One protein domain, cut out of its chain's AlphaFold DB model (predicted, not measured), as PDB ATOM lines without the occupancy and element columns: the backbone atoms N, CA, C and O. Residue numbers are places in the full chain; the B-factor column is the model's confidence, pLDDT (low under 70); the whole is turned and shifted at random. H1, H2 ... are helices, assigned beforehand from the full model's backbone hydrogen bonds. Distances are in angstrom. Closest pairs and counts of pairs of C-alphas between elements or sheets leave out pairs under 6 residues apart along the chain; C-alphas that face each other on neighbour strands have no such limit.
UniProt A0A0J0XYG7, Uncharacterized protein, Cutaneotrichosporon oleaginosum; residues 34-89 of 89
ATOM      1  N   GLU A  34      16.592   2.951  97.303       81.38
ATOM      2  CA  GLU A  34      15.857   3.818  98.240       81.38
ATOM      3  C   GLU A  34      14.332   3.696  98.092       81.38
ATOM      4  O   GLU A  34      13.607   3.777  99.085       81.38
ATOM      5  N   GLU A  35      13.848   3.478  96.869       82.81
ATOM      6  CA  GLU A  35      12.427   3.296  96.572       82.81
ATOM      7  C   GLU A  35      11.911   1.952  97.085       82.81
ATOM      8  O   GLU A  35      10.888   1.909  97.767       82.81
ATOM      9  N   GLU A  36      12.625   0.858  96.815       85.00
ATOM     10  CA  GLU A  36      12.279  -0.471  97.331       85.00
ATOM     11  C   GLU A  36      12.319  -0.496  98.861       85.00
ATOM     12  O   GLU A  36      11.389  -0.995  99.498       85.00
ATOM     13  N   PHE A  37      13.350   0.109  99.459       86.88
ATOM     14  CA  PHE A  37      13.462   0.258 100.902       86.88
ATOM     15  C   PHE A  37      12.273   1.038 101.456       86.88
ATOM     16  O   PHE A  37      11.570   0.518 102.318       86.88
ATOM     17  N   TYR A  38      11.979   2.233 100.931       86.44
ATOM     18  CA  TYR A  38      10.853   3.040 101.398       86.44
ATOM     19  C   TYR A  38       9.522   2.304 101.230       86.44
ATOM     20  O   TYR A  38       8.709   2.298 102.150       86.44
ATOM     21  N   ASN A  39       9.304   1.621 100.104       88.19
ATOM     22  CA  ASN A  39       8.088   0.851  99.856       88.19
ATOM     23  C   ASN A  39       7.919  -0.325 100.823       88.19
ATOM     24  O   ASN A  39       6.784  -0.602 101.211       88.19
ATOM     25  N   SER A  40       9.022  -0.941 101.263       87.56
ATOM     26  CA  SER A  40       9.023  -2.015 102.265       87.56
ATOM     27  C   SER A  40       8.662  -1.545 103.684       87.56
ATOM     28  O   SER A  40       8.313  -2.363 104.536       87.56
ATOM     29  N   LEU A  41       8.716  -0.235 103.955       88.69
ATOM     30  CA  LEU A  41       8.418   0.321 105.275       88.69
ATOM     31  C   LEU A  41       6.912   0.376 105.556       88.69
ATOM     32  O   LEU A  41       6.088   0.699 104.693       88.69
ATOM     33  N   SER A  42       6.562   0.152 106.823       89.00
ATOM     34  CA  SER A  42       5.217   0.417 107.329       89.00
ATOM     35  C   SER A  42       4.896   1.926 107.300       89.00
ATOM     36  O   SER A  42       5.813   2.755 107.297       89.00
ATOM     37  N   PRO A  43       3.609   2.323 107.309       88.25
ATOM     38  CA  PRO A  43       3.213   3.732 107.236       88.25
ATOM     39  C   PRO A  43       3.836   4.638 108.315       88.25
ATOM     40  O   PRO A  43       4.186   5.779 108.023       88.25
ATOM     41  N   ASP A  44       4.030   4.142 109.544       89.62
ATOM     42  CA  ASP A  44       4.672   4.925 110.618       89.62
ATOM     43  C   ASP A  44       6.164   5.182 110.342       89.62
ATOM     44  O   ASP A  44       6.667   6.287 110.543       89.62
ATOM     45  N   LEU A  45       6.873   4.173 109.827       86.94
ATOM     46  CA  LEU A  45       8.286   4.292 109.462       86.94
ATOM     47  C   LEU A  45       8.480   5.241 108.278       86.94
ATOM     48  O   LEU A  45       9.401   6.056 108.298       86.94
ATOM     49  N   LYS A  46       7.577   5.192 107.292       90.94
ATOM     50  CA  LYS A  46       7.543   6.156 106.183       90.94
ATOM     51  C   LYS A  46       7.445   7.588 106.700       90.94
ATOM     52  O   LYS A  46       8.281   8.415 106.350       90.94
ATOM     53  N   ARG A  47       6.517   7.845 107.629       89.75
ATOM     54  CA  ARG A  47       6.324   9.167 108.243       89.75
ATOM     55  C   ARG A  47       7.597   9.688 108.917       89.75
ATOM     56  O   ARG A  47       7.953  10.844 108.727       89.75
ATOM     57  N   LYS A  48       8.321   8.833 109.645       89.38
ATOM     58  CA  LYS A  48       9.607   9.190 110.274       89.38
ATOM     59  C   LYS A  48      10.700   9.493 109.251       89.38
ATOM     60  O   LYS A  48      11.454  10.448 109.422       89.38
ATOM     61  N   VAL A  49      10.798   8.701 108.183       89.81
ATOM     62  CA  VAL A  49      11.745   8.970 107.088       89.81
ATOM     63  C   VAL A  49      11.433  10.314 106.434       89.81
ATOM     64  O   VAL A  49      12.348  11.097 106.180       89.81
ATOM     65  N   ASP A  50      10.156  10.611 106.220       90.12
ATOM     66  CA  ASP A  50       9.725  11.871 105.624       90.12
ATOM     67  C   ASP A  50       9.972  13.067 106.553       90.12
ATOM     68  O   ASP A  50      10.429  14.109 106.087       90.12
ATOM     69  N   GLU A  51       9.793  12.915 107.869       91.31
ATOM     70  CA  GLU A  51      10.193  13.924 108.859       91.31
ATOM     71  C   GLU A  51      11.696  14.225 108.785       91.31
ATOM     72  O   GLU A  51      12.098  15.388 108.740       91.31
ATOM     73  N   VAL A  52      12.539  13.192 108.711       89.19
ATOM     74  CA  VAL A  52      13.996  13.364 108.588       89.19
ATOM     75  C   VAL A  52      14.362  14.016 107.252       89.19
ATOM     76  O   VAL A  52      15.223  14.900 107.214       89.19
ATOM     77  N   ARG A  53      13.707  13.629 106.151       88.25
ATOM     78  CA  ARG A  53      13.900  14.259 104.834       88.25
ATOM     79  C   ARG A  53      13.507  15.734 104.862       88.25
ATOM     80  O   ARG A  53      14.264  16.569 104.367       88.25
ATOM     81  N   ALA A  54      12.382  16.069 105.488       88.88
ATOM     82  CA  ALA A  54      11.929  17.446 105.646       88.88
ATOM     83  C   ALA A  54      12.911  18.281 106.485       88.88
ATOM     84  O   ALA A  54      13.239  19.407 106.111       88.88
ATOM     85  N   GLN A  55      13.446  17.717 107.572       87.62
ATOM     86  CA  GLN A  55      14.467  18.374 108.395       87.62
ATOM     87  C   GLN A  55      15.757  18.637 107.608       87.62
ATOM     88  O   GLN A  55      16.300  19.740 107.668       87.62
ATOM     89  N   ARG A  56      16.238  17.658 106.831       85.44
ATOM     90  CA  ARG A  56      17.429  17.833 105.981       85.44
ATOM     91  C   ARG A  56      17.219  18.917 104.934       85.44
ATOM     92  O   ARG A  56      18.057  19.805 104.823       85.44
ATOM     93  N   ALA A  57      16.078  18.904 104.247       85.88
ATOM     94  CA  ALA A  57      15.739  19.941 103.280       85.88
ATOM     95  C   ALA A  57      15.710  21.337 103.930       85.88
ATOM     96  O   ALA A  57      16.223  22.295 103.356       85.88
ATOM     97  N   ALA A  58      15.166  21.470 105.144       82.19
ATOM     98  CA  ALA A  58      15.163  22.738 105.875       82.19
ATOM     99  C   ALA A  58      16.583  23.233 106.211       82.19
ATOM    100  O   ALA A  58      16.874  24.418 106.044       82.19
ATOM    101  N   ILE A  59      17.477  22.331 106.629       83.19
ATOM    102  CA  ILE A  59      18.881  22.649 106.938       83.19
ATOM    103  C   ILE A  59      19.665  23.010 105.670       83.19
ATOM    104  O   ILE A  59      20.463  23.943 105.674       83.19
ATOM    105  N   GLU A  60      19.462  22.292 104.570       82.81
ATOM    106  CA  GLU A  60      20.110  22.613 103.295       82.81
ATOM    107  C   GLU A  60      19.661  23.980 102.781       82.81
ATOM    108  O   GLU A  60      20.489  24.795 102.378       82.81
ATOM    109  N   ASN A  61      18.364  24.277 102.876       80.44
ATOM    110  CA  ASN A  61      17.836  25.582 102.500       80.44
ATOM    111  C   ASN A  61      18.424  26.706 103.364       80.44
ATOM    112  O   ASN A  61      18.788  27.748 102.823       80.44
ATOM    113  N   SER A  62      18.574  26.509 104.679       79.56
ATOM    114  CA  SER A  62      19.168  27.533 105.547       79.56
ATOM    115  C   SER A  62      20.654  27.753 105.255       79.56
ATOM    116  O   SER A  62      21.095  28.900 105.215       79.56
ATOM    117  N   LYS A  63      21.412  26.691 104.958       84.12
ATOM    118  CA  LYS A  63      22.820  26.788 104.542       84.12
ATOM    119  C   LYS A  63      22.989  27.490 103.199       84.12
ATOM    120  O   LYS A  63      23.869  28.330 103.062       84.12
ATOM    121  N   LEU A  64      22.140  27.184 102.217       82.62
ATOM    122  CA  LEU A  64      22.157  27.863 100.918       82.62
ATOM    123  C   LEU A  64      21.832  29.352 101.055       82.62
ATOM    124  O   LEU A  64      22.429  30.174 100.365       82.62
ATOM    125  N   VAL A  65      20.897  29.699 101.941       83.06
ATOM    126  CA  VAL A  65      20.593  31.094 102.259       83.06
ATOM    127  C   VAL A  65      21.809  31.764 102.896       83.06
ATOM    128  O   VAL A  65      22.243  32.788 102.384       83.06
ATOM    129  N   GLN A  66      22.417  31.167 103.925       83.00
ATOM    130  CA  GLN A  66      23.618  31.713 104.575       83.00
ATOM    131  C   GLN A  66      24.770  31.928 103.586       83.00
ATOM    132  O   GLN A  66      25.299  33.030 103.513       83.00
ATOM    133  N   ALA A  67      25.072  30.939 102.741       84.38
ATOM    134  CA  ALA A  67      26.119  31.057 101.727       84.38
ATOM    135  C   ALA A  67      25.852  32.193 100.719       84.38
ATOM    136  O   ALA A  67      26.775  32.878 100.287       84.38
ATOM    137  N   LYS A  68      24.583  32.430 100.350       81.50
ATOM    138  CA  LYS A  68      24.201  33.567  99.495       81.50
ATOM    139  C   LYS A  68      24.338  34.914 100.202       81.50
ATOM    140  O   LYS A  68      24.658  35.896  99.537       81.50
ATOM    141  N   LEU A  69      24.078  34.974 101.511       82.62
ATOM    142  CA  LEU A  69      24.292  36.186 102.307       82.62
ATOM    143  C   LEU A  69      25.784  36.499 102.449       82.62
ATOM    144  O   LEU A  69      26.164  37.650 102.277       82.62
ATOM    145  N   GLU A  70      26.614  35.492 102.727       84.00
ATOM    146  CA  GLU A  70      28.070  35.645 102.837       84.00
ATOM    147  C   GLU A  70      28.672  36.147 101.518       84.00
ATOM    148  O   GLU A  70      29.340  37.178 101.508       84.00
ATOM    149  N   ALA A  71      28.329  35.517 100.388       83.56
ATOM    150  CA  ALA A  71      28.801  35.951  99.071       83.56
ATOM    151  C   ALA A  71      28.387  37.396  98.734       83.56
ATOM    152  O   ALA A  71      29.169  38.165  98.181       83.56
ATOM    153  N   ALA A  72      27.164  37.796  99.086       79.44
ATOM    154  CA  ALA A  72      26.708  39.157  98.836       79.44
ATOM    155  C   ALA A  72      27.300  40.192  99.805       79.44
ATOM    156  O   ALA A  72      27.466  41.349  99.422       79.44
ATOM    157  N   SER A  73      27.636  39.781 101.032       76.19
ATOM    158  CA  SER A  73      28.381  40.606 101.986       76.19
ATOM    159  C   SER A  73      29.771  40.939 101.445       76.19
ATOM    160  O   SER A  73      30.168  42.102 101.489       76.19
ATOM    161  N   ASP A  74      30.475  39.953 100.879       84.62
ATOM    162  CA  ASP A  74      31.795  40.148 100.263       84.62
ATOM    163  C   ASP A  74      31.733  41.058  99.024       84.62
ATOM    164  O   ASP A  74      32.627  41.873  98.792       84.62
ATOM    165  N   GLU A  75      30.651  40.973  98.246       83.19
ATOM    166  CA  GLU A  75      30.403  41.827  97.076       83.19
ATOM    167  C   GLU A  75      29.842  43.221  97.431       83.19
ATOM    168  O   GLU A  75      29.627  44.046  96.540       83.19
ATOM    169  N   GLY A  76      29.570  43.505  98.712       80.38
ATOM    170  CA  GLY A  76      28.937  44.756  99.152       80.38
ATOM    171  C   GLY A  76      27.510  44.953  98.619       80.38
ATOM    172  O   GLY A  76      27.014  46.080  98.548       80.38
ATOM    173  N   LYS A  77      26.842  43.867  98.212       81.38
ATOM    174  CA  LYS A  77      25.517  43.870  97.589       81.38
ATOM    175  C   LYS A  77      24.425  43.662  98.638       81.38
ATOM    176  O   LYS A  77      24.418  42.673  99.366       81.38
ATOM    177  N   VAL A  78      23.436  44.553  98.667       78.56
ATOM    178  CA  VAL A  78      22.244  44.382  99.514       78.56
ATOM    179  C   VAL A  78      21.352  43.285  98.923       78.56
ATOM    180  O   VAL A  78      20.939  43.384  97.768       78.56
ATOM    181  N   VAL A  79      21.052  42.248  99.712       74.06
ATOM    182  CA  VAL A  79      20.181  41.123  99.325       74.06
ATOM    183  C   VAL A  79      18.914  41.139 100.164       74.06
ATOM    184  O   VAL A  79      18.976  41.157 101.393       74.06
ATOM    185  N   TRP A  80      17.759  41.102  99.502       81.31
ATOM    186  CA  TRP A  80      16.457  41.106 100.160       81.31
ATOM    187  C   TRP A  80      15.879  39.692 100.262       81.31
ATOM    188  O   TRP A  80      16.223  38.794  99.493       81.31
ATOM    189  N   GLY A  81      14.945  39.479 101.196       74.38
ATOM    190  CA  GLY A  81      14.299  38.172 101.401       74.38
ATOM    191  C   GLY A  81      13.619  37.600 100.146       74.38
ATOM    192  O   GLY A  81      13.494  36.383 100.012       74.38
ATOM    193  N   SER A  82      13.234  38.460  99.199       75.69
ATOM    194  CA  SER A  82      12.714  38.083  97.880       75.69
ATOM    195  C   SER A  82      13.747  37.392  96.984       75.69
ATOM    196  O   SER A  82      13.380  36.494  96.232       75.69
ATOM    197  N   ASP A  83      15.026  37.751  97.098       72.75
ATOM    198  CA  ASP A  83      16.115  37.278  96.226       72.75
ATOM    199  C   ASP A  83      16.663  35.906  96.659       72.75
ATOM    200  O   ASP A  83      17.347  35.198  95.913       72.75
ATOM    201  N   LEU A  84      16.349  35.513  97.895       70.19
ATOM    202  CA  LEU A  84      16.787  34.269  98.526       70.19
ATOM    203  C   LEU A  84      15.805  33.113  98.295       70.19
ATOM    204  O   LEU A  84      16.141  31.952  98.540       70.19
ATOM    205  N   LYS A  85      14.600  33.407  97.794       70.56
ATOM    206  CA  LYS A  85      13.563  32.407  97.538       70.56
ATOM    207  C   LYS A  85      13.928  31.584  96.300       70.56
ATOM    208  O   LYS A  85      14.204  32.123  95.232       70.56
ATOM    209  N   LYS A  86      13.936  30.253  96.430       60.00
ATOM    210  CA  LYS A  86      14.139  29.345  95.290       60.00
ATOM    211  C   LYS A  86      13.031  29.594  94.246       60.00
ATOM    212  O   LYS A  86      11.869  29.647  94.650       60.00
ATOM    213  N   PRO A  87      13.340  29.726  92.939       55.66
ATOM    214  CA  PRO A  87      12.302  29.801  91.917       55.66
ATOM    215  C   PRO A  87      11.499  28.495  91.952       55.66
ATOM    216  O   PRO A  87      12.081  27.415  91.816       55.66
ATOM    217  N   SER A  88      10.186  28.577  92.184       56.22
ATOM    218  CA  SER A  88       9.317  27.419  91.975       56.22
ATOM    219  C   SER A  88       9.205  27.221  90.469       56.22
ATOM    220  O   SER A  88       8.739  28.122  89.772       56.22
ATOM    221  N   LYS A  89       9.714  26.094  89.970       45.81
ATOM    222  CA  LYS A  89       9.380  25.641  88.620       45.81
ATOM    223  C   LYS A  89       7.943  25.151  88.590       45.81
ATOM    224  O   LYS A  89       7.522  24.579  89.620       45.81
TER     225      LYS A  89
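Overview. This is residues 34 to 89 of the 89 residues of an uncharacterized protein of Cutaneotrichosporon oleaginosum (UniProt A0A0J0XYG7). What shape is it? A short helix, H1, turns sharply into one long helix, H2, which makes the rod's length, and residues 75 to 89 fold loosely back beside H2. How large? The printed part has 56 residues with two named helices, H1 then H2, no named strand, class all helix. It is extended, radius of gyration of the C-alphas 16.9 A, spanning 51 by 21 by 16 A.

Along the chain. Where is H1? H1, residues 34 to 40, begins at C-alpha 34 (15.857, 3.818, 98.240). Where is H2? H2, residues 43 to 74, 46.8 A from first to last C-alpha, ends at C-alpha 74 (31.795, 40.148, 100.263).

Arrangement. How near are H1 and H2? They are close but not clearly touching, their closest C-alphas, Tyr 38 and Lys 46, being 6.6 A apart. Which way? They run opposite ways, a shallow tilt of 26 degrees. Their backbones? In both, every O i to N i+4 pair is within hydrogen-bond range.

Size, cuts and confidence. How far apart are the ends? The farthest C-alphas, Ser 42 and Gly 76, are 50.9 A apart. Any cut? The printed part has no cut, and residues 86 to 89 have pLDDT under 70.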